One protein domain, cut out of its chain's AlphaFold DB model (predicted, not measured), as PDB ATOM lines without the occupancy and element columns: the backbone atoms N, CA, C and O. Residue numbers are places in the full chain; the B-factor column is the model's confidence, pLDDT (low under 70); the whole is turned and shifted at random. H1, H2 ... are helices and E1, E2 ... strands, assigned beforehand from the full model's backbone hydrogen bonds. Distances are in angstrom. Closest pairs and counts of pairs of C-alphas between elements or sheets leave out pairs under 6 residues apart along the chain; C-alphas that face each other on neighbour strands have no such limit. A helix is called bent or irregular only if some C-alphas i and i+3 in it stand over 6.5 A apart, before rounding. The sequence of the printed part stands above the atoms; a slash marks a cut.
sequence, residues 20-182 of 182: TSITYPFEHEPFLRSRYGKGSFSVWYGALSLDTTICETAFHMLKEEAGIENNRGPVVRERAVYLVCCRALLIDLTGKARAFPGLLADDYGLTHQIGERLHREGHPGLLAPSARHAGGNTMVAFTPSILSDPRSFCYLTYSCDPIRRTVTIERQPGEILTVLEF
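What this domain is: This is residues 20 to 182 of the 182 residues of the protein "RES family NAD+ phosphorylase" of Desulfuromonadales bacterium (UniProt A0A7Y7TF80). A long, twisted sheet of four strands, E2, E5, E6 and E7, curls round one helix, H2, and its two longest strands, E2 and E5, reach as a ribbon toward a smaller sheet of E1, E4 and E3. H3 lies next to E3, at the far end from E6 and E7, and the short H1 lies by E1, E2 and E5. The printed part has 163 residues, with three named helices and seven named strands in the order H1 E1 H2 E2 H3 E3 E4 E5 E6 E7. The sheets, E2 - E5 - E6 - E7 and E1 - E4 - E3, are antiparallel, and the class is mixed. The whole is compact, with a radius of gyration of the C-alphas of 16.1 A and spans of 46 by 33 by 32 A.

How they stand to each other: E2, residues 75 to 86, and E5, residues 147 to 161, are antiparallel neighbours, with N 79 and O 156 within hydrogen-bond range at 2.8 A. E5 bends by 85 degrees at residue 150. E5, E6, residues 166 to 172, and E7, residues 175 to 181, form a meander, each strand the antiparallel neighbour of the one before, in two hairpins; N 159 and O 168, and N 169 and O 178, are each 2.9 A apart. H2, residues 50 to 66, is on one face of this sheet, making two layers, helix and sheet; its closest C-alphas to E5 are those of Leu 62 and Cys 160, 6.3 A. In the second sheet, E4, residues 137 to 141, has N 139 2.8 A from O 46 of E1, residues 44 to 47. E4 also forms a hairpin with E3, residues 125 to 129, with N 128 and O 138 at 2.9 A. H3, residues 109 to 120, only grazes this sheet; its closest C-alphas to E3 are those of Leu 118 and Gly 125, 7.4 A. H1, residues 20 to 27, is irregular, with C-alphas 22 and 25 7.2 A apart; it lies over E2 at a height over the sheet of 9.6 A. Every O i to N i+4 pair is within hydrogen-bond range in H2 and H3; H1 has 1 of 4, and 2 of 5 O i to N i+3 pairs.

Where its parts are: H1 begins at C-alpha 20, (-129.164, -58.879, 0.768). E5 measures 33.4 A, E2 32.3 A, H2 23.9 A and H3 16.6 A from first to last C-alpha. E7 ends at C-alpha 181, (-138.903, -55.905, 27.854).

The domain as a whole: The C-alphas farthest apart, those of Glu 121 and Gly 174, are 48.1 A apart. The printed part has no cut. The links H1 to E1 and E2 to H3 are long, with 16 and 22 residues. Residue 72 alone has pLDDT under 70.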
ATOM      1  N   THR A  20    -129.050 -60.024  -0.161       73.44
ATOM      2  CA  THR A  20    -129.164 -58.879   0.768       73.44
ATOM      3  C   THR A  20    -128.805 -59.232   2.212       73.44
ATOM      4  O   THR A  20    -128.361 -58.360   2.955       73.44
ATOM      5  N   SER A  21    -128.927 -60.508   2.599       83.19
ATOM      6  CA  SER A  21    -128.585 -60.968   3.950       83.19
ATOM      7  C   SER A  21    -127.088 -60.870   4.265       83.19
ATOM      8  O   SER A  21    -126.729 -60.810   5.438       83.19
ATOM      9  N   ILE A  22    -126.226 -60.823   3.240       90.25
ATOM     10  CA  ILE A  22    -124.771 -60.672   3.379       90.25
ATOM     11  C   ILE A  22    -124.303 -59.344   2.790       90.25
ATOM     12  O   ILE A  22    -123.604 -58.609   3.476       90.25
ATOM     13  N   THR A  23    -124.647 -59.030   1.536       87.31
ATOM     14  CA  THR A  23    -123.947 -57.980   0.776       87.31
ATOM     15  C   THR A  23    -124.348 -56.562   1.171       87.31
ATOM     16  O   THR A  23    -123.526 -55.654   1.072       87.31
ATOM     17  N   TYR A  24    -125.567 -56.369   1.690       87.62
ATOM     18  CA  TYR A  24    -126.127 -55.036   1.926       87.62
ATOM     19  C   TYR A  24    -125.211 -54.114   2.759       87.62
ATOM     20  O   TYR A  24    -124.922 -53.017   2.274       87.62
ATOM     21  N   PRO A  25    -124.666 -54.525   3.928       88.50
ATOM     22  CA  PRO A  25    -123.783 -53.664   4.722       88.50
ATOM     23  C   PRO A  25    -122.442 -53.333   4.056       88.50
ATOM     24  O   PRO A  25    -121.783 -52.389   4.483       88.50
ATOM     25  N   PHE A  26    -122.015 -54.113   3.057       90.38
ATOM     26  CA  PHE A  26    -120.736 -53.935   2.366       90.38
ATOM     27  C   PHE A  26    -120.849 -53.088   1.094       90.38
ATOM     28  O   PHE A  26    -119.848 -52.527   0.662       90.38
ATOM     29  N   GLU A  27    -122.042 -52.993   0.503       87.62
ATOM     30  CA  GLU A  27    -122.276 -52.319  -0.784       87.62
ATOM     31  C   GLU A  27    -122.895 -50.916  -0.648       87.62
ATOM     32  O   GLU A  27    -122.944 -50.179  -1.631       87.62
ATOM     33  N   HIS A  28    -123.376 -50.537   0.542       81.38
ATOM     34  CA  HIS A  28    -124.108 -49.283   0.746       81.38
ATOM     35  C   HIS A  28    -123.359 -48.322   1.671       81.38
ATOM     36  O   HIS A  28    -123.075 -48.635   2.829       81.38
ATOM     37  N   GLU A  29    -123.113 -47.118   1.155       82.94
ATOM     38  CA  GLU A  29    -122.618 -45.973   1.914       82.94
ATOM     39  C   GLU A  29    -123.730 -44.926   2.125       82.94
ATOM     40  O   GLU A  29    -124.614 -44.790   1.274       82.94
ATOM     41  N   PRO A  30    -123.704 -44.161   3.234       85.12
ATOM     42  CA  PRO A  30    -122.698 -44.186   4.301       85.12
ATOM     43  C   PRO A  30    -122.807 -45.430   5.198       85.12
ATOM     44  O   PRO A  30    -123.905 -45.914   5.476       85.12
ATOM     45  N   PHE A  31    -121.670 -45.928   5.696       90.44
ATOM     46  CA  PHE A  31    -121.672 -47.077   6.603       90.44
ATOM     47  C   PHE A  31    -122.347 -46.739   7.935       90.44
ATOM     48  O   PHE A  31    -122.096 -45.698   8.550       90.44
ATOM     49  N   LEU A  32    -123.181 -47.659   8.416       88.44
ATOM     50  CA  LEU A  32    -123.921 -47.477   9.660       88.44
ATOM     51  C   LEU A  32    -122.990 -47.473  10.879       88.44
ATOM     52  O   LEU A  32    -122.110 -48.323  11.041       88.44
ATOM     53  N   ARG A  33    -123.244 -46.541  11.801       94.19
ATOM     54  CA  ARG A  33    -122.614 -46.543  13.124       94.19
ATOM     55  C   ARG A  33    -123.216 -47.671  13.959       94.19
ATOM     56  O   ARG A  33    -124.417 -47.701  14.206       94.19
ATOM     57  N   SER A  34    -122.373 -48.579  14.421       95.62
ATOM     58  CA  SER A  34    -122.735 -49.775  15.183       95.62
ATOM     59  C   SER A  34    -121.741 -50.000  16.331       95.62
ATOM     60  O   SER A  34    -120.849 -49.179  16.541       95.62
ATOM     61  N   ARG A  35    -121.883 -51.084  17.104       97.56
ATOM     62  CA  ARG A  35    -121.027 -51.360  18.274       97.56
ATOM     63  C   ARG A  35    -119.539 -51.440  17.913       97.56
ATOM     64  O   ARG A  35    -118.719 -50.828  18.582       97.56
ATOM     65  N   TYR A  36    -119.196 -52.123  16.826       97.94
ATOM     66  CA  TYR A  36    -117.820 -52.326  16.351       97.94
ATOM     67  C   TYR A  36    -117.465 -51.523  15.089       97.94
ATOM     68  O   TYR A  36    -116.428 -51.767  14.482       97.94
ATOM     69  N   GLY A  37    -118.292 -50.553  14.689       96.00
ATOM     70  CA  GLY A  37    -118.021 -49.698  13.530       96.00
ATOM     71  C   GLY A  37    -118.475 -48.263  13.762       96.00
ATOM     72  O   GLY A  37    -119.643 -48.019  14.053       96.00
ATOM     73  N   LYS A  38    -117.574 -47.290  13.591       94.88
ATOM     74  CA  LYS A  38    -117.898 -45.859  13.738       94.88
ATOM     75  C   LYS A  38    -118.432 -45.192  12.460       94.88
ATOM     76  O   LYS A  38    -118.516 -43.967  12.411       94.88
ATOM     77  N   GLY A  39    -118.772 -45.982  11.440       94.31
ATOM     78  CA  GLY A  39    -119.216 -45.506  10.124       94.31
ATOM     79  C   GLY A  39    -118.090 -45.231   9.119       94.31
ATOM     80  O   GLY A  39    -118.348 -44.679   8.060       94.31
ATOM     81  N   SER A  40    -116.844 -45.607   9.431       93.88
ATOM     82  CA  SER A  40    -115.692 -45.468   8.521       93.88
ATOM     83  C   SER A  40    -115.403 -46.715   7.675       93.88
ATOM     84  O   SER A  40    -114.539 -46.667   6.810       93.88
ATOM     85  N   PHE A  41    -116.072 -47.831   7.961       95.00
ATOM     86  CA  PHE A  41    -115.990 -49.089   7.219       95.00
ATOM     87  C   PHE A  41    -117.263 -49.905   7.456       95.00
ATOM     88  O   PHE A  41    -117.998 -49.663   8.422       95.00
ATOM     89  N   SER A  42    -117.513 -50.866   6.573       94.50
ATOM     90  CA  SER A  42    -118.656 -51.770   6.633       94.50
ATOM     91  C   SER A  42    -118.505 -52.813   7.736       94.50
ATOM     92  O   SER A  42    -117.429 -53.356   7.984       94.50
ATOM     93  N   VAL A  43    -119.616 -53.107   8.409       97.12
ATOM     94  CA  VAL A  43    -119.675 -54.131   9.453       97.12
ATOM     95  C   VAL A  43    -120.943 -54.945   9.271       97.12
ATOM     96  O   VAL A  43    -122.042 -54.392   9.236       97.12
ATOM     97  N   TRP A  44    -120.789 -56.261   9.192       97.38
ATOM     98  CA  TRP A  44    -121.901 -57.205   9.193       97.38
ATOM     99  C   TRP A  44    -122.001 -57.897  10.551       97.38
ATOM    100  O   TRP A  44    -120.981 -58.218  11.163       97.38
ATOM    101  N   TYR A  45    -123.230 -58.129  11.014       97.81
ATOM    102  CA  TYR A  45    -123.515 -58.775  12.292       97.81
ATOM    103  C   TYR A  45    -124.348 -60.037  12.090       97.81
ATOM    104  O   TYR A  45    -125.374 -60.018  11.412       97.81
ATOM    105  N   GLY A  46    -123.935 -61.101  12.767       97.38
ATOM    106  CA  GLY A  46    -124.695 -62.326  12.958       97.38
ATOM    107  C   GLY A  46    -124.701 -62.734  14.427       97.38
ATOM    108  O   GLY A  46    -124.062 -62.108  15.274       97.38
ATOM    109  N   ALA A  47    -125.402 -63.817  14.743       98.00
ATOM    110  CA  ALA A  47    -125.411 -64.386  16.083       98.00
ATOM    111  C   ALA A  47    -125.303 -65.909  16.034       98.00
ATOM    112  O   ALA A  47    -125.697 -66.531  15.048       98.00
ATOM    113  N   LEU A  48    -124.781 -66.508  17.107       96.69
ATOM    114  CA  LEU A  48    -124.607 -67.965  17.186       96.69
ATOM    115  C   LEU A  48    -125.903 -68.719  17.531       96.69
ATOM    116  O   LEU A  48    -125.937 -69.942  17.439       96.69
ATOM    117  N   SER A  49    -126.966 -68.013  17.927       97.94
ATOM    118  CA  SER A  49    -128.275 -68.604  18.220       97.94
ATOM    119  C   SER A  49    -129.429 -67.718  17.752       97.94
ATOM    120  O   SER A  49    -129.278 -66.498  17.626       97.94
ATOM    121  N   LEU A  50    -130.593 -68.345  17.541       97.31
ATOM    122  CA  LEU A  50    -131.838 -67.647  17.216       97.31
ATOM    123  C   LEU A  50    -132.204 -66.630  18.310       97.31
ATOM    124  O   LEU A  50    -132.495 -65.478  18.008       97.31
ATOM    125  N   ASP A  51    -132.114 -67.024  19.578       98.19
ATOM    126  CA  ASP A  51    -132.488 -66.156  20.700       98.19
ATOM    127  C   ASP A  51    -131.607 -64.904  20.766       98.19
ATOM    128  O   ASP A  51    -132.100 -63.798  20.957       98.19
ATOM    129  N   THR A  52    -130.303 -65.048  20.504       98.50
ATOM    130  CA  THR A  52    -129.387 -63.901  20.484       98.50
ATOM    131  C   THR A  52    -129.721 -62.937  19.345       98.50
ATOM    132  O   THR A  52    -129.750 -61.728  19.569       98.50
ATOM    133  N   THR A  53    -130.002 -63.441  18.134       97.88
ATOM    134  CA  THR A  53    -130.403 -62.558  17.022       97.88
ATOM    135  C   THR A  53    -131.738 -61.873  17.307       97.88
ATOM    136  O   THR A  53    -131.893 -60.689  17.003       97.88
ATOM    137  N   ILE A  54    -132.671 -62.561  17.976       98.19
ATOM    138  CA  ILE A  54    -133.942 -61.967  18.391       98.19
ATOM    139  C   ILE A  54    -133.707 -60.826  19.383       98.19
ATOM    140  O   ILE A  54    -134.154 -59.711  19.130       98.19
ATOM    141  N   CYS A  55    -132.956 -61.060  20.460       98.56
ATOM    142  CA  CYS A  55    -132.693 -60.037  21.471       98.56
ATOM    143  C   CYS A  55    -131.983 -58.801  20.899       98.56
ATOM    144  O   CYS A  55    -132.382 -57.672  21.185       98.56
ATOM    145  N   GLU A  56    -130.954 -58.993  20.068       98.06
ATOM    146  CA  GLU A  56    -130.215 -57.884  19.451       98.06
ATOM    147  C   GLU A  56    -131.102 -57.087  18.481       98.06
ATOM    148  O   GLU A  56    -131.190 -55.859  18.564       98.06
ATOM    149  N   THR A  57    -131.807 -57.765  17.571       97.69
ATOM    150  CA  THR A  57    -132.623 -57.076  16.558       97.69
ATOM    151  C   THR A  57    -133.896 -56.457  17.135       97.69
ATOM    152  O   THR A  57    -134.327 -55.412  16.643       97.69
ATOM    153  N   ALA A  58    -134.470 -57.030  18.197       98.12
ATOM    154  CA  ALA A  58    -135.586 -56.442  18.934       98.12
ATOM    155  C   ALA A  58    -135.156 -55.170  19.674       98.12
ATOM    156  O   ALA A  58    -135.827 -54.148  19.550       98.12
ATOM    157  N   PHE A  59    -134.003 -55.193  20.355       97.19
ATOM    158  CA  PHE A  59    -133.446 -53.998  20.994       97.19
ATOM    159  C   PHE A  59    -133.229 -52.869  19.981       97.19
ATOM    160  O   PHE A  59    -133.596 -51.720  20.228       97.19
ATOM    161  N   HIS A  60    -132.632 -53.188  18.829       95.44
ATOM    162  CA  HIS A  60    -132.364 -52.192  17.797       95.44
ATOM    163  C   HIS A  60    -133.646 -51.641  17.168       95.44
ATOM    164  O   HIS A  60    -133.744 -50.429  16.999       95.44
ATOM    165  N   MET A  61    -134.649 -52.490  16.921       95.94
ATOM    166  CA  MET A  61    -135.973 -52.034  16.490       95.94
ATOM    167  C   MET A  61    -136.593 -51.085  17.512       95.94
ATOM    168  O   MET A  61    -137.019 -50.001  17.142       95.94
ATOM    169  N   LEU A  62    -136.597 -51.457  18.793       95.56
ATOM    170  CA  LEU A  62    -137.140 -50.603  19.843       95.56
ATOM    171  C   LEU A  62    -136.417 -49.255  19.903       95.56
ATOM    172  O   LEU A  62    -137.061 -48.217  20.002       95.56
ATOM    173  N   LYS A  63    -135.082 -49.259  19.833       93.94
ATOM    174  CA  LYS A  63    -134.280 -48.031  19.850       93.94
ATOM    175  C   LYS A  63    -134.596 -47.123  18.659       93.94
ATOM    176  O   LYS A  63    -134.664 -45.911  18.840       93.94
ATOM    177  N   GLU A  64    -134.764 -47.694  17.467       92.88
ATOM    178  CA  GLU A  64    -135.182 -46.959  16.269       92.88
ATOM    179  C   GLU A  64    -136.582 -46.362  16.452       92.88
ATOM    180  O   GLU A  64    -136.753 -45.156  16.314       92.88
ATOM    181  N   GLU A  65    -137.566 -47.186  16.819       94.19
ATOM    182  CA  GLU A  65    -138.972 -46.781  16.942       94.19
ATOM    183  C   GLU A  65    -139.206 -45.762  18.064       94.19
ATOM    184  O   GLU A  65    -140.004 -44.840  17.903       94.19
ATOM    185  N   ALA A  66    -138.488 -45.888  19.184       91.50
ATOM    186  CA  ALA A  66    -138.538 -44.936  20.293       91.50
ATOM    187  C   ALA A  66    -137.863 -43.593  19.965       91.50
ATOM    188  O   ALA A  66    -138.120 -42.598  20.641       91.50
ATOM    189  N   GLY A  67    -136.996 -43.552  18.949       90.19
ATOM    190  CA  GLY A  67    -136.361 -42.325  18.468       90.19
ATOM    191  C   GLY A  67    -137.230 -41.502  17.511       90.19
ATOM    192  O   GLY A  67    -136.855 -40.380  17.180       90.19
ATOM    193  N   ILE A  68    -138.364 -42.039  17.050       88.50
ATOM    194  CA  ILE A  68    -139.262 -41.363  16.106       88.50
ATOM    195  C   ILE A  68    -140.234 -40.458  16.870       88.50
ATOM    196  O   ILE A  68    -141.025 -40.914  17.699       88.50
ATOM    197  N   GLU A  69    -140.216 -39.162  16.555       80.50
ATOM    198  CA  GLU A  69    -141.176 -38.201  17.102       80.50
ATOM    199  C   GLU A  69    -142.616 -38.574  16.715       80.50
ATOM    200  O   GLU A  69    -142.906 -38.910  15.568       80.50
ATOM    201  N   ASN A  70    -143.546 -38.453  17.665       80.25
ATOM    202  CA  ASN A  70    -144.968 -38.774  17.488       80.25
ATOM    203  C   ASN A  70    -145.286 -40.247  17.191       80.25
ATOM    204  O   ASN A  70    -146.349 -40.516  16.633       80.25
ATOM    205  N   ASN A  71    -144.444 -41.208  17.575       72.50
ATOM    206  CA  ASN A  71    -144.832 -42.616  17.492       72.50
ATOM    207  C   ASN A  71    -146.016 -42.898  18.446       72.50
ATOM    208  O   ASN A  71    -145.908 -42.690  19.655       72.50
ATOM    209  N   ARG A  72    -147.182 -43.286  17.903       68.38
ATOM    210  CA  ARG A  72    -148.465 -43.318  18.646       68.38
ATOM    211  C   ARG A  72    -148.949 -44.715  19.032       68.38
ATOM    212  O   ARG A  72    -150.065 -44.834  19.535       68.38
ATOM    213  N   GLY A  73    -148.168 -45.764  18.800       79.69
ATOM    214  CA  GLY A  73    -148.591 -47.110  19.167       79.69
ATOM    215  C   GLY A  73    -147.702 -48.217  18.617       79.69
ATOM    216  O   GLY A  73    -146.626 -47.935  18.093       79.69
ATOM    217  N   PRO A  74    -148.145 -49.478  18.750       89.31
ATOM    218  CA  PRO A  74    -147.363 -50.627  18.327       89.31
ATOM    219  C   PRO A  74    -147.053 -50.612  16.826       89.31
ATOM    220  O   PRO A  74    -147.952 -50.441  15.999       89.31
ATOM    221  N   VAL A  75    -145.788 -50.841  16.479       94.25
ATOM    222  CA  VAL A  75    -145.306 -50.964  15.100       94.25
ATOM    223  C   VAL A  75    -144.986 -52.422  14.802       94.25
ATOM    224  O   VAL A  75    -144.220 -53.063  15.524       94.25
ATOM    225  N   VAL A  76    -145.555 -52.937  13.712       94.94
ATOM    226  CA  VAL A  76    -145.372 -54.327  13.282       94.94
ATOM    227  C   VAL A  76    -144.391 -54.399  12.112       94.94
ATOM    228  O   VAL A  76    -144.563 -53.702  11.113       94.94
ATOM    229  N   ARG A  77    -143.368 -55.258  12.212       94.44
ATOM    230  CA  ARG A  77    -142.412 -55.545  11.129       94.44
ATOM    231  C   ARG A  77    -142.251 -57.055  10.932       94.44
ATOM    232  O   ARG A  77    -142.006 -57.787  11.890       94.44
ATOM    233  N   GLU A  78    -142.328 -57.509   9.684       94.12
ATOM    234  CA  GLU A  78    -141.920 -58.867   9.310       94.12
ATOM    235  C   GLU A  78    -140.393 -58.953   9.209       94.12
ATOM    236  O   GLU A  78    -139.727 -58.034   8.726       94.12
ATOM    237  N   ARG A  79    -139.824 -60.076   9.644       93.31
ATOM    238  CA  ARG A  79    -138.389 -60.353   9.584       93.31
ATOM    239  C   ARG A  79    -138.135 -61.739   9.018       93.31
ATOM    240  O   ARG A  79    -138.840 -62.691   9.336       93.31
ATOM    241  N   ALA A  80    -137.092 -61.849   8.205       93.69
ATOM    242  CA  ALA A  80    -136.553 -63.118   7.741       93.69
ATOM    243  C   ALA A  80    -135.256 -63.415   8.498       93.69
ATOM    244  O   ALA A  80    -134.360 -62.572   8.554       93.69
ATOM    245  N   VAL A  81    -135.155 -64.607   9.076       95.31
ATOM    246  CA  VAL A  81    -133.930 -65.094   9.712       95.31
ATOM    247  C   VAL A  81    -133.178 -65.947   8.703       95.31
ATOM    248  O   VAL A  81    -133.755 -66.858   8.107       95.31
ATOM    249  N   TYR A  82    -131.886 -65.677   8.541       96.31
ATOM    250  CA  TYR A  82    -131.002 -66.441   7.669       96.31
ATOM    251  C   TYR A  82    -129.926 -67.153   8.483       96.31
ATOM    252  O   TYR A  82    -129.350 -66.582   9.407       96.31
ATOM    253  N   LEU A  83    -129.637 -68.394   8.104       97.00
ATOM    254  CA  LEU A  83    -128.383 -69.050   8.447       97.00
ATOM    255  C   LEU A  83    -127.336 -68.622   7.424       97.00
ATOM    256  O   LEU A  83    -127.606 -68.652   6.225       97.00
ATOM    257  N   VAL A  84    -126.153 -68.246   7.895       97.12
ATOM    258  CA  VAL A  84    -125.018 -67.856   7.053       97.12
ATOM    259  C   VAL A  84    -123.799 -68.649   7.501       97.12
ATOM    260  O   VAL A  84    -123.525 -68.761   8.697       97.12
ATOM    261  N   CYS A  85    -123.064 -69.214   6.547       97.38
ATOM    262  CA  CYS A  85    -121.799 -69.879   6.812       97.38
ATOM    263  C   CYS A  85    -120.693 -68.834   6.986       97.38
ATOM    264  O   CYS A  85    -120.481 -68.001   6.106       97.38
ATOM    265  N   CYS A  86    -119.961 -68.913   8.097       97.81
ATOM    266  CA  CYS A  86    -118.747 -68.139   8.322       97.81
ATOM    267  C   CYS A  86    -117.530 -69.064   8.340       97.81
ATOM    268  O   CYS A  86    -117.471 -69.992   9.148       97.81
ATOM    269  N   ARG A  87    -116.527 -68.776   7.509       98.00
ATOM    270  CA  ARG A  87    -115.272 -69.538   7.461       98.00
ATOM    271  C   ARG A  87    -114.068 -68.603   7.551       98.00
ATOM    272  O   ARG A  87    -113.607 -68.078   6.543       98.00
ATOM    273  N   ALA A  88    -113.546 -68.426   8.763       97.25
ATOM    274  CA  ALA A  88    -112.377 -67.595   9.046       97.25
ATOM    275  C   ALA A  88    -111.752 -67.925  10.409       97.25
ATOM    276  O   ALA A  88    -112.377 -68.576  11.244       97.25
ATOM    277  N   LEU A  89    -110.542 -67.413  10.645       97.44
ATOM    278  CA  LEU A  89    -109.991 -67.259  11.991       97.44
ATOM    279  C   LEU A  89    -110.477 -65.922  12.559       97.44
ATOM    280  O   LEU A  89    -110.191 -64.871  11.987       97.44
ATOM    281  N   LEU A  90    -111.226 -65.975  13.656       98.12
ATOM    282  CA  LEU A  90    -111.815 -64.802  14.302       98.12
ATOM    283  C   LEU A  90    -111.105 -64.505  15.623       98.12
ATOM    284  O   LEU A  90    -110.678 -65.421  16.327       98.12
ATOM    285  N   ILE A  91    -111.023 -63.223  15.981       98.31
ATOM    286  CA  ILE A  91    -110.640 -62.826  17.338       98.31
ATOM    287  C   ILE A  91    -111.795 -63.148  18.285       98.31
ATOM    288  O   ILE A  91    -112.915 -62.697  18.069       98.31
ATOM    289  N   ASP A  92    -111.527 -63.918  19.336       98.19
ATOM    290  CA  ASP A  92    -112.553 -64.361  20.279       98.19
ATOM    291  C   ASP A  92    -112.559 -63.505  21.557       98.19
ATOM    292  O   ASP A  92    -111.647 -63.571  22.389       98.19
ATOM    293  N   LEU A  93    -113.600 -62.685  21.711       98.19
ATOM    294  CA  LEU A  93    -113.858 -61.867  22.899       98.19
ATOM    295  C   LEU A  93    -114.945 -62.471  23.803       98.19
ATOM    296  O   LEU A  93    -115.360 -61.832  24.777       98.19
ATOM    297  N   THR A  94    -115.420 -63.683  23.515       96.19
ATOM    298  CA  THR A  94    -116.442 -64.351  24.326       96.19
ATOM    299  C   THR A  94    -115.955 -64.558  25.765       96.19
ATOM    300  O   THR A  94    -114.769 -64.751  26.050       96.19
ATOM    301  N   GLY A  95    -116.865 -64.391  26.728       94.56
ATOM    302  CA  GLY A  95    -116.545 -64.479  28.160       94.56
ATOM    303  C   GLY A  95    -115.630 -63.372  28.710       94.56
ATOM    304  O   GLY A  95    -115.354 -63.347  29.910       94.56
ATOM    305  N   LYS A  96    -115.171 -62.417  27.887       97.06
ATOM    306  CA  LYS A  96    -114.267 -61.338  28.324       97.06
ATOM    307  C   LYS A  96    -114.981 -60.155  28.981       97.06
ATOM    308  O   LYS A  96    -114.314 -59.306  29.565       97.06
ATOM    309  N   ALA A  97    -116.315 -60.122  28.962       95.88
ATOM    310  CA  ALA A  97    -117.116 -59.018  29.498       95.88
ATOM    311  C   ALA A  97    -116.852 -58.706  30.983       95.88
ATOM    312  O   ALA A  97    -116.921 -57.549  31.379       95.88
ATOM    313  N   ARG A  98    -116.491 -59.704  31.806       95.50
ATOM    314  CA  ARG A  98    -116.152 -59.466  33.222       95.50
ATOM    315  C   ARG A  98    -114.867 -58.650  33.384       95.50
ATOM    316  O   ARG A  98    -114.799 -57.795  34.256       95.50
ATOM    317  N   ALA A  99    -113.854 -58.938  32.569       97.25
ATOM    318  CA  ALA A  99    -112.582 -58.217  32.592       97.25
ATOM    319  C   ALA A  99    -112.670 -56.882  31.838       97.25
ATOM    320  O   ALA A  99    -112.011 -55.918  32.214       97.25
ATOM    321  N   PHE A 100    -113.513 -56.819  30.803       97.50
ATOM    322  CA  PHE A 100    -113.708 -55.645  29.957       97.50
ATOM    323  C   PHE A 100    -115.204 -55.311  29.826       97.50
ATOM    324  O   PHE A 100    -115.817 -55.616  28.798       97.50
ATOM    325  N   PRO A 101    -115.813 -54.658  30.836       97.25
ATOM    326  CA  PRO A 101    -117.244 -54.331  30.826       97.25
ATOM    327  C   PRO A 101    -117.673 -53.447  29.646       97.25
ATOM    328  O   PRO A 101    -118.808 -53.535  29.184       97.25
ATOM    329  N   GLY A 102    -116.745 -52.652  29.100       98.00
ATOM    330  CA  GLY A 102    -116.973 -51.823  27.912       98.00
ATOM    331  C   GLY A 102    -117.373 -52.606  26.653       98.00
ATOM    332  O   GLY A 102    -117.872 -52.006  25.711       98.00
ATOM    333  N   LEU A 103    -117.212 -53.937  26.625       98.12
ATOM    334  CA  LEU A 103    -117.734 -54.776  25.538       98.12
ATOM    335  C   LEU A 103    -119.273 -54.774  25.491       98.12
ATOM    336  O   LEU A 103    -119.847 -54.875  24.407       98.12
ATOM    337  N   LEU A 104    -119.931 -54.625  26.647       97.88
ATOM    338  CA  LEU A 104    -121.393 -54.643  26.783       97.88
ATOM    339  C   LEU A 104    -122.010 -53.248  26.961       97.88
ATOM    340  O   LEU A 104    -123.220 -53.101  26.811       97.88
ATOM    341  N   ALA A 105    -121.197 -52.234  27.266       97.00
ATOM    342  CA  ALA A 105    -121.661 -50.876  27.538       97.00
ATOM    343  C   ALA A 105    -122.396 -50.247  26.341       97.00
ATOM    344  O   ALA A 105    -122.146 -50.590  25.185       97.00
ATOM    345  N   ASP A 106    -123.295 -49.303  26.616       95.00
ATOM    346  CA  ASP A 106    -123.980 -48.534  25.567       95.00
ATOM    347  C   ASP A 106    -123.118 -47.392  25.009       95.00
ATOM    348  O   ASP A 106    -123.410 -46.873  23.930       95.00
ATOM    349  N   ASP A 107    -122.020 -47.057  25.696       95.56
ATOM    350  CA  ASP A 107    -120.911 -46.306  25.116       95.56
ATOM    351  C   ASP A 107    -120.024 -47.242  24.285       95.56
ATOM    352  O   ASP A 107    -119.481 -48.228  24.786       95.56
ATOM    353  N   TYR A 108    -119.872 -46.927  23.000       97.38
ATOM    354  CA  TYR A 108    -119.133 -47.763  22.049       97.38
ATOM    355  C   TYR A 108    -117.654 -47.376  21.934       97.38
ATOM    356  O   TYR A 108    -116.978 -47.860  21.032       97.38
ATOM    357  N   GLY A 109    -117.116 -46.542  22.835       97.88
ATOM    358  CA  GLY A 109    -115.735 -46.060  22.752       97.88
ATOM    359  C   GLY A 109    -114.700 -47.190  22.692       97.88
ATOM    360  O   GLY A 109    -113.833 -47.193  21.815       97.88
ATOM    361  N   LEU A 110    -114.816 -48.192  23.573       98.31
ATOM    362  CA  LEU A 110    -113.921 -49.358  23.571       98.31
ATOM    363  C   LEU A 110    -114.106 -50.223  22.315       98.31
ATOM    364  O   LEU A 110    -113.132 -50.619  21.677       98.31
ATOM    365  N   THR A 111    -115.348 -50.536  21.948       98.50
ATOM    366  CA  THR A 111    -115.643 -51.438  20.827       98.50
ATOM    367  C   THR A 111    -115.348 -50.798  19.467       98.50
ATOM    368  O   THR A 111    -114.937 -51.508  18.550       98.50
ATOM    369  N   HIS A 112    -115.434 -49.468  19.341       98.50
ATOM    370  CA  HIS A 112    -114.936 -48.718  18.181       98.50
ATOM    371  C   HIS A 112    -113.418 -48.815  18.055       98.50
ATOM    372  O   HIS A 112    -112.937 -49.139  16.973       98.50
ATOM    373  N   GLN A 113    -112.663 -48.633  19.146       98.31
ATOM    374  CA  GLN A 113    -111.202 -48.807  19.125       98.31
ATOM    375  C   GLN A 113    -110.802 -50.224  18.693       98.31
ATOM    376  O   GLN A 113    -109.885 -50.390  17.886       98.31
ATOM    377  N   ILE A 114    -111.508 -51.243  19.196       98.44
ATOM    378  CA  ILE A 114    -111.294 -52.643  18.807       98.44
ATOM    379  C   ILE A 114    -111.591 -52.837  17.316       98.44
ATOM    380  O   ILE A 114    -110.736 -53.339  16.591       98.44
ATOM    381  N   GLY A 115    -112.775 -52.426  16.851       98.19
ATOM    382  CA  GLY A 115    -113.188 -52.603  15.459       98.19
ATOM    383  C   GLY A 115    -112.251 -51.909  14.472       98.19
ATOM    384  O   GLY A 115    -111.803 -52.527  13.511       98.19
ATOM    385  N   GLU A 116    -111.875 -50.658  14.744       98.00
ATOM    386  CA  GLU A 116    -110.928 -49.905  13.914       98.00
ATOM    387  C   GLU A 116    -109.557 -50.563  13.840       98.00
ATOM    388  O   GLU A 116    -108.958 -50.629  12.767       98.00
ATOM    389  N   ARG A 117    -109.046 -51.042  14.979       98.25
ATOM    390  CA  ARG A 117    -107.755 -51.721  15.017       98.25
ATOM    391  C   ARG A 117    -107.793 -53.000  14.190       98.25
ATOM    392  O   ARG A 117    -106.927 -53.180  13.343       98.25
ATOM    393  N   LEU A 118    -108.796 -53.847  14.419       98.19
ATOM    394  CA  LEU A 118    -108.917 -55.131  13.735       98.19
ATOM    395  C   LEU A 118    -109.119 -54.956  12.233       98.19
ATOM    396  O   LEU A 118    -108.455 -55.635  11.454       98.19
ATOM    397  N   HIS A 119    -109.955 -54.001  11.824       97.31
ATOM    398  CA  HIS A 119    -110.128 -53.691  10.413       97.31
ATOM    399  C   HIS A 119    -108.827 -53.178   9.774       97.31
ATOM    400  O   HIS A 119    -108.417 -53.693   8.735       97.31
ATOM    401  N   ARG A 120    -108.131 -52.224  10.412       97.56
ATOM    402  CA  ARG A 120    -106.856 -51.673   9.913       97.56
ATOM    403  C   ARG A 120    -105.755 -52.730   9.798       97.56
ATOM    404  O   ARG A 120    -104.940 -52.657   8.888       97.56
ATOM    405  N   GLU A 121    -105.716 -53.684  10.723       97.88
ATOM    406  CA  GLU A 121    -104.750 -54.791  10.730       97.88
ATOM    407  C   GLU A 121    -105.146 -55.936   9.773       97.88
ATOM    408  O   GLU A 121    -104.403 -56.904   9.632       97.88
ATOM    409  N   GLY A 122    -106.287 -55.830   9.081       97.12
ATOM    410  CA  GLY A 122    -106.740 -56.819   8.098       97.12
ATOM    411  C   GLY A 122    -107.358 -58.076   8.713       97.12
ATOM    412  O   GLY A 122    -107.507 -59.087   8.024       97.12
ATOM    413  N   HIS A 123    -107.736 -58.041   9.994       98.12
ATOM    414  CA  HIS A 123    -108.461 -59.146  10.610       98.12
ATOM    415  C   HIS A 123    -109.876 -59.248  10.024       98.12
ATOM    416  O   HIS A 123    -110.572 -58.240   9.899       98.12
ATOM    417  N   PRO A 124    -110.344 -60.463   9.693       97.62
ATOM    418  CA  PRO A 124    -111.596 -60.628   8.960       97.62
ATOM    419  C   PRO A 124    -112.850 -60.380   9.815       97.62
ATOM    420  O   PRO A 124    -113.918 -60.085   9.276       97.62
ATOM    421  N   GLY A 125    -112.739 -60.508  11.138       98.31
ATOM    422  CA  GLY A 125    -113.862 -60.378  12.057       98.31
ATOM    423  C   GLY A 125    -113.536 -60.824  13.480       98.31
ATOM    424  O   GLY A 125    -112.389 -61.145  13.811       98.31
ATOM    425  N   LEU A 126    -114.567 -60.863  14.321       98.62
ATOM    426  CA  LEU A 126    -114.481 -61.263  15.725       98.62
ATOM    427  C   LEU A 126    -115.761 -61.960  16.207       98.62
ATOM    428  O   LEU A 126    -116.832 -61.801  15.620       98.62
ATOM    429  N   LEU A 127    -115.644 -62.703  17.307       98.44
ATOM    430  CA  LEU A 127    -116.766 -63.114  18.150       98.44
ATOM    431  C   LEU A 127    -116.817 -62.212  19.382       98.44
ATOM    432  O   LEU A 127    -115.788 -61.943  20.003       98.44
ATOM    433  N   ALA A 128    -118.010 -61.757  19.744       98.25
ATOM    434  CA  ALA A 128    -118.240 -60.868  20.874       98.25
ATOM    435  C   ALA A 128    -119.379 -61.379  21.761       98.25
ATOM    436  O   ALA A 128    -120.307 -62.019  21.263       98.25
ATOM    437  N   PRO A 129    -119.359 -61.078  23.070       98.06
ATOM    438  CA  PRO A 129    -120.523 -61.304  23.908       98.06
ATOM    439  C   PRO A 129    -121.663 -60.369  23.474       98.06
ATOM    440  O   PRO A 129    -121.436 -59.209  23.124       98.06
ATOM    441  N   SER A 130    -122.894 -60.873  23.499       98.00
ATOM    442  CA  SER A 130    -124.087 -60.070  23.230       98.00
ATOM    443  C   SER A 130    -124.354 -59.107  24.383       98.00
ATOM    444  O   SER A 130    -124.308 -59.487  25.552       98.00
ATOM    445  N   ALA A 131    -124.681 -57.857  24.052       97.06
ATOM    446  CA  ALA A 131    -125.072 -56.852  25.042       97.06
ATOM    447  C   ALA A 131    -126.561 -56.928  25.407       97.06
ATOM    448  O   ALA A 131    -127.006 -56.208  26.303       97.06
ATOM    449  N   ARG A 132    -127.330 -57.756  24.687       97.00
ATOM    450  CA  ARG A 132    -128.795 -57.860  24.783       97.00
ATOM    451  C   ARG A 132    -129.285 -59.250  25.164       97.00
ATOM    452  O   ARG A 132    -130.438 -59.394  25.545       97.00
ATOM    453  N   HIS A 133    -128.421 -60.259  25.105       97.44
ATOM    454  CA  HIS A 133    -128.726 -61.618  25.526       97.44
ATOM    455  C   HIS A 133    -127.624 -62.146  26.445       97.44
ATOM    456  O   HIS A 133    -126.499 -62.394  26.011       97.44
ATOM    457  N   ALA A 134    -127.944 -62.326  27.728       95.56
ATOM    458  CA  ALA A 134    -127.002 -62.864  28.703       95.56
ATOM    459  C   ALA A 134    -126.539 -64.274  28.293       95.56
ATOM    460  O   ALA A 134    -127.353 -65.161  28.061       95.56
ATOM    461  N   GLY A 135    -125.224 -64.472  28.180       95.50
ATOM    462  CA  GLY A 135    -124.635 -65.725  27.685       95.50
ATOM    463  C   GLY A 135    -124.679 -65.900  26.158       95.50
ATOM    464  O   GLY A 135    -124.035 -66.808  25.636       95.50
ATOM    465  N   GLY A 136    -125.381 -65.021  25.437       97.50
ATOM    466  CA  GLY A 136    -125.398 -64.977  23.979       97.50
ATOM    467  C   GLY A 136    -124.111 -64.393  23.398       97.50
ATOM    468  O   GLY A 136    -123.411 -63.615  24.046       97.50
ATOM    469  N   ASN A 137    -123.815 -64.740  22.144       98.00
ATOM    470  CA  ASN A 137    -122.646 -64.239  21.421       98.00
ATOM    471  C   ASN A 137    -123.021 -63.813  19.997       98.00
ATOM    472  O   ASN A 137    -123.814 -64.477  19.318       98.00
ATOM    473  N   THR A 138    -122.412 -62.721  19.550       98.19
ATOM    474  CA  THR A 138    -122.528 -62.180  18.198       98.19
ATOM    475  C   THR A 138    -121.249 -62.438  17.408       98.19
ATOM    476  O   THR A 138    -120.149 -62.519  17.954       98.19
ATOM    477  N   MET A 139    -121.409 -62.596  16.101       98.12
ATOM    478  CA  MET A 139    -120.325 -62.648  15.134       98.12
ATOM    479  C   MET A 139    -120.310 -61.322  14.386       98.12
ATOM    480  O   MET A 139    -121.354 -60.845  13.944       98.12
ATOM    481  N   VAL A 140    -119.125 -60.741  14.246       98.31
ATOM    482  CA  VAL A 140    -118.911 -59.486  13.531       98.31
ATOM    483  C   VAL A 140    -117.936 -59.737  12.389       98.31
ATOM    484  O   VAL A 140    -116.832 -60.230  12.624       98.31
ATOM    485  N   ALA A 141    -118.322 -59.377  11.167       98.31
ATOM    486  CA  ALA A 141    -117.471 -59.473   9.985       98.31
ATOM    487  C   ALA A 141    -117.117 -58.083   9.453       98.31
ATOM    488  O   ALA A 141    -117.991 -57.226   9.306       98.31
ATOM    489  N   PHE A 142    -115.843 -57.897   9.110       97.75
ATOM    490  CA  PHE A 142    -115.321 -56.681   8.471       97.75
ATOM    491  C   PHE A 142    -115.092 -56.857   6.964       97.75
ATOM    492  O   PHE A 142    -114.667 -55.932   6.281       97.75
ATOM    493  N   THR A 143    -115.355 -58.052   6.434       95.62
ATOM    494  CA  THR A 143    -115.243 -58.376   5.008       95.62
ATOM    495  C   THR A 143    -116.315 -59.396   4.615       95.62
ATOM    496  O   THR A 143    -116.577 -60.321   5.390       95.62
ATOM    497  N   PRO A 144    -116.917 -59.295   3.417       95.44
ATOM    498  CA  PRO A 144    -117.886 -60.281   2.947       95.44
ATOM    499  C   PRO A 144    -117.237 -61.620   2.568       95.44
ATOM    500  O   PRO A 144    -117.926 -62.631   2.525       95.44
ATOM    501  N   SER A 145    -115.922 -61.662   2.316       95.69
ATOM    502  CA  SER A 145    -115.227 -62.856   1.800       95.69
ATOM    503  C   SER A 145    -115.262 -64.071   2.732       95.69
ATOM    504  O   SER A 145    -114.975 -65.186   2.297       95.69
ATOM    505  N   ILE A 146    -115.605 -63.866   4.006       97.25
ATOM    506  CA  ILE A 146    -115.710 -64.935   5.005       97.25
ATOM    507  C   ILE A 146    -117.132 -65.471   5.168       97.25
ATOM    508  O   ILE A 146    -117.322 -66.426   5.917       97.25
ATOM    509  N   LEU A 147    -118.112 -64.854   4.503       97.75
ATOM    510  CA  LEU A 147    -119.534 -65.159   4.606       97.75
ATOM    511  C   LEU A 147    -120.011 -65.846   3.322       97.75
ATOM    512  O   LEU A 147    -119.730 -65.392   2.217       97.75
ATOM    513  N   SER A 148    -120.743 -66.950   3.449       96.19
ATOM    514  CA  SER A 148    -121.291 -67.685   2.302       96.19
ATOM    515  C   SER A 148    -122.545 -68.482   2.671       96.19
ATOM    516  O   SER A 148    -122.949 -68.506   3.831       96.19
ATOM    517  N   ASP A 149    -123.165 -69.126   1.679       94.69
ATOM    518  CA  ASP A 149    -124.323 -70.019   1.851       94.69
ATOM    519  C   ASP A 149    -125.482 -69.420   2.689       94.69
ATOM    520  O   ASP A 149    -125.868 -69.990   3.714       94.69
ATOM    521  N   PRO A 150    -126.041 -68.249   2.306       94.38
ATOM    522  CA  PRO A 150    -127.199 -67.697   2.995       94.38
ATOM    523  C   PRO A 150    -128.438 -68.563   2.738       94.38
ATOM    524  O   PRO A 150    -128.901 -68.705   1.604       94.38
ATOM    525  N   ARG A 151    -129.020 -69.110   3.805       93.56
ATOM    526  CA  ARG A 151    -130.200 -69.985   3.751       93.56
ATOM    527  C   ARG A 151    -131.313 -69.433   4.627       93.56
ATOM    528  O   ARG A 151    -131.098 -69.156   5.804       93.56
ATOM    529  N   SER A 152    -132.511 -69.291   4.065       92.50
ATOM    530  CA  SER A 152    -133.698 -68.899   4.835       92.50
ATOM    531  C   SER A 152    -133.971 -69.933   5.925       92.50
ATOM    532  O   SER A 152    -134.083 -71.122   5.631       92.50
ATOM    533  N   PHE A 153    -134.107 -69.481   7.168       93.88
ATOM    534  CA  PHE A 153    -134.366 -70.334   8.326       93.88
ATOM    535  C   PHE A 153    -135.831 -70.281   8.750       93.88
ATOM    536  O   PHE A 153    -136.523 -71.296   8.783       93.88
ATOM    537  N   CYS A 154    -136.320 -69.081   9.053       93.50
ATOM    538  CA  CYS A 154    -137.707 -68.841   9.426       93.50
ATOM    539  C   CYS A 154    -138.095 -67.383   9.173       93.50
ATOM    540  O   CYS A 154    -137.250 -66.537   8.872       93.50
ATOM    541  N   TYR A 155    -139.385 -67.105   9.322       93.69
ATOM    542  CA  TYR A 155    -139.913 -65.751   9.392       93.69
ATOM    543  C   TYR A 155    -140.434 -65.488  10.799       93.69
ATOM    544  O   TYR A 155    -140.890 -66.413  11.472       93.69
ATOM    545  N   LEU A 156    -140.334 -64.234  11.220       96.19
ATOM    546  CA  LEU A 156    -140.822 -63.744  12.499       96.19
ATOM    547  C   LEU A 156    -141.618 -62.460  12.275       96.19
ATOM    548  O   LEU A 156    -141.284 -61.668  11.393       96.19
ATOM    549  N   THR A 157    -142.612 -62.227  13.118       97.25
ATOM    550  CA  THR A 157    -143.346 -60.961  13.184       97.25
ATOM    551  C   THR A 157    -143.008 -60.282  14.497       97.25
ATOM    552  O   THR A 157    -143.159 -60.882  15.557       97.25
ATOM    553  N   TYR A 158    -142.497 -59.054  14.429       97.50
ATOM    554  CA  TYR A 158    -142.171 -58.253  15.608       97.50
ATOM    555  C   TYR A 158    -143.247 -57.196  15.766       97.50
ATOM    556  O   TYR A 158    -143.445 -56.405  14.848       97.50
ATOM    557  N   SER A 159    -143.899 -57.162  16.921       96.69
ATOM    558  CA  SER A 159    -144.775 -56.069  17.339       96.69
ATOM    559  C   SER A 159    -144.064 -55.288  18.440       96.69
ATOM    560  O   SER A 159    -143.910 -55.788  19.552       96.69
ATOM    561  N   CYS A 160    -143.556 -54.101  18.114       96.69
ATOM    562  CA  CYS A 160    -142.830 -53.243  19.047       96.69
ATOM    563  C   CYS A 160    -143.753 -52.153  19.581       96.69
ATOM    564  O   CYS A 160    -144.266 -51.358  18.800       96.69
ATOM    565  N   ASP A 161    -143.923 -52.089  20.897       95.38
ATOM    566  CA  ASP A 161    -144.558 -50.971  21.588       95.38
ATOM    567  C   ASP A 161    -143.448 -50.090  22.190       95.38
ATOM    568  O   ASP A 161    -142.909 -50.414  23.253       95.38
ATOM    569  N   PRO A 162    -143.058 -48.985  21.523       92.62
ATOM    570  CA  PRO A 162    -141.960 -48.144  21.990       92.62
ATOM    571  C   PRO A 162    -142.292 -47.368  23.266       92.62
ATOM    572  O   PRO A 162    -141.378 -46.973  23.989       92.62
ATOM    573  N   ILE A 163    -143.583 -47.183  23.570       91.00
ATOM    574  CA  ILE A 163    -144.041 -46.504  24.785       91.00
ATOM    575  C   ILE A 163    -143.882 -47.441  25.981       91.00
ATOM    576  O   ILE A 163    -143.339 -47.047  27.011       91.00
ATOM    577  N   ARG A 164    -144.324 -48.696  25.837       93.06
ATOM    578  CA  ARG A 164    -144.148 -49.727  26.870       93.06
ATOM    579  C   ARG A 164    -142.755 -50.343  26.887       93.06
ATOM    580  O   ARG A 164    -142.440 -51.076  27.815       93.06
ATOM    581  N   ARG A 165    -141.939 -50.042  25.875       94.62
ATOM    582  CA  ARG A 165    -140.602 -50.605  25.662       94.62
ATOM    583  C   ARG A 165    -140.608 -52.129  25.578       94.62
ATOM    584  O   ARG A 165    -139.689 -52.798  26.048       94.62
ATOM    585  N   THR A 166    -141.639 -52.670  24.939       96.75
ATOM    586  CA  THR A 166    -141.787 -54.110  24.741       96.75
ATOM    587  C   THR A 166    -141.724 -54.475  23.267       96.75
ATOM    588  O   THR A 166    -142.079 -53.692  22.382       96.75
ATOM    589  N   VAL A 167    -141.248 -55.686  22.990       97.75
ATOM    590  CA  VAL A 167    -141.302 -56.292  21.661       97.75
ATOM    591  C   VAL A 167    -141.853 -57.700  21.807       97.75
ATOM    592  O   VAL A 167    -141.246 -58.539  22.469       97.75
ATOM    593  N   THR A 168    -142.994 -57.960  21.179       97.75
ATOM    594  CA  THR A 168    -143.582 -59.298  21.067       97.75
ATOM    595  C   THR A 168    -143.131 -59.929  19.761       97.75
ATOM    596  O   THR A 168    -143.216 -59.299  18.705       97.75
ATOM    597  N   ILE A 169    -142.649 -61.169  19.828       98.00
ATOM    598  CA  ILE A 169    -142.163 -61.923  18.678       98.00
ATOM    599  C   ILE A 169    -143.077 -63.119  18.455       98.00
ATOM    600  O   ILE A 169    -143.265 -63.943  19.348       98.00
ATOM    601  N   GLU A 170    -143.587 -63.244  17.237       96.62
ATOM    602  CA  GLU A 170    -144.411 -64.365  16.792       96.62
ATOM    603  C   GLU A 170    -143.723 -65.123  15.657       96.62
ATOM    604  O   GLU A 170    -143.054 -64.524  14.807       96.62
ATOM    605  N   ARG A 171    -143.900 -66.448  15.622       90.25
ATOM    606  CA  ARG A 171    -143.459 -67.292  14.494       90.25
ATOM    607  C   ARG A 171    -144.599 -67.596  13.526       90.25
ATOM    608  O   ARG A 171    -144.374 -67.741  12.326       90.25
ATOM    609  N   GLN A 172    -145.807 -67.697  14.061       87.00
ATOM    610  CA  GLN A 172    -147.056 -67.796  13.321       87.00
ATOM    611  C   GLN A 172    -148.037 -66.789  13.925       87.00
ATOM    612  O   GLN A 172    -147.949 -66.539  15.127       87.00
ATOM    613  N   PRO A 173    -148.955 -66.211  13.131       82.31
ATOM    614  CA  PRO A 173    -149.924 -65.251  13.647       82.31
ATOM    615  C   PRO A 173    -150.677 -65.799  14.865       82.31
ATOM    616  O   PRO A 173    -151.318 -66.846  14.777       82.31
ATOM    617  N   GLY A 174    -150.590 -65.088  15.991       82.25
ATOM    618  CA  GLY A 174    -151.244 -65.469  17.247       82.25
ATOM    619  C   GLY A 174    -150.499 -66.504  18.099       82.25
ATOM    620  O   GLY A 174    -150.967 -66.820  19.192       82.25
ATOM    621  N   GLU A 175    -149.342 -67.009  17.656       89.81
ATOM    622  CA  GLU A 175    -148.448 -67.857  18.454       89.81
ATOM    623  C   GLU A 175    -147.216 -67.051  18.891       89.81
ATOM    624  O   GLU A 175    -146.234 -66.896  18.150       89.81
ATOM    625  N   ILE A 176    -147.279 -66.530  20.119       94.25
ATOM    626  CA  ILE A 176    -146.185 -65.769  20.727       94.25
ATOM    627  C   ILE A 176    -145.030 -66.718  21.041       94.25
ATOM    628  O   ILE A 176    -145.151 -67.619  21.868       94.25
ATOM    629  N   LEU A 177    -143.890 -66.469  20.402       95.00
ATOM    630  CA  LEU A 177    -142.636 -67.159  20.677       95.00
ATOM    631  C   LEU A 177    -141.992 -66.616  21.956       95.00
ATOM    632  O   LEU A 177    -141.544 -67.386  22.799       95.00
ATOM    633  N   THR A 178    -141.911 -65.290  22.082       97.12
ATOM    634  CA  THR A 178    -141.374 -64.618  23.271       97.12
ATOM    635  C   THR A 178    -141.804 -63.151  23.319       97.12
ATOM    636  O   THR A 178    -142.174 -62.566  22.297       97.12
ATOM    637  N   VAL A 179    -141.734 -62.555  24.506       97.25
ATOM    638  CA  VAL A 179    -141.914 -61.118  24.739       97.25
ATOM    639  C   VAL A 179    -140.658 -60.606  25.429       97.25
ATOM    640  O   VAL A 179    -140.217 -61.181  26.422       97.25
ATOM    641  N   LEU A 180    -140.073 -59.543  24.887       97.31
ATOM    642  CA  LEU A 180    -138.894 -58.888  25.443       97.31
ATOM    643  C   LEU A 180    -139.269 -57.515  25.995       97.31
ATOM    644  O   LEU A 180    -139.991 -56.763  25.341       97.31
ATOM    645  N   GLU A 181    -138.736 -57.190  27.169       95.38
ATOM    646  CA  GLU A 181    -138.903 -55.905  27.854       95.38
ATOM    647  C   GLU A 181    -137.522 -55.259  28.056       95.38
ATOM    648  O   GLU A 181    -136.555 -55.961  28.369       95.38
ATOM    649  N   PHE A 182    -137.414 -53.942  27.840       89.94
ATOM    650  CA  PHE A 182    -136.142 -53.203  27.780       89.94
ATOM    651  C   PHE A 182    -136.153 -51.872  28.534       89.94
ATOM    652  O   PHE A 182    -137.231 -51.273  28.730       89.94
TER     653      PHE A 182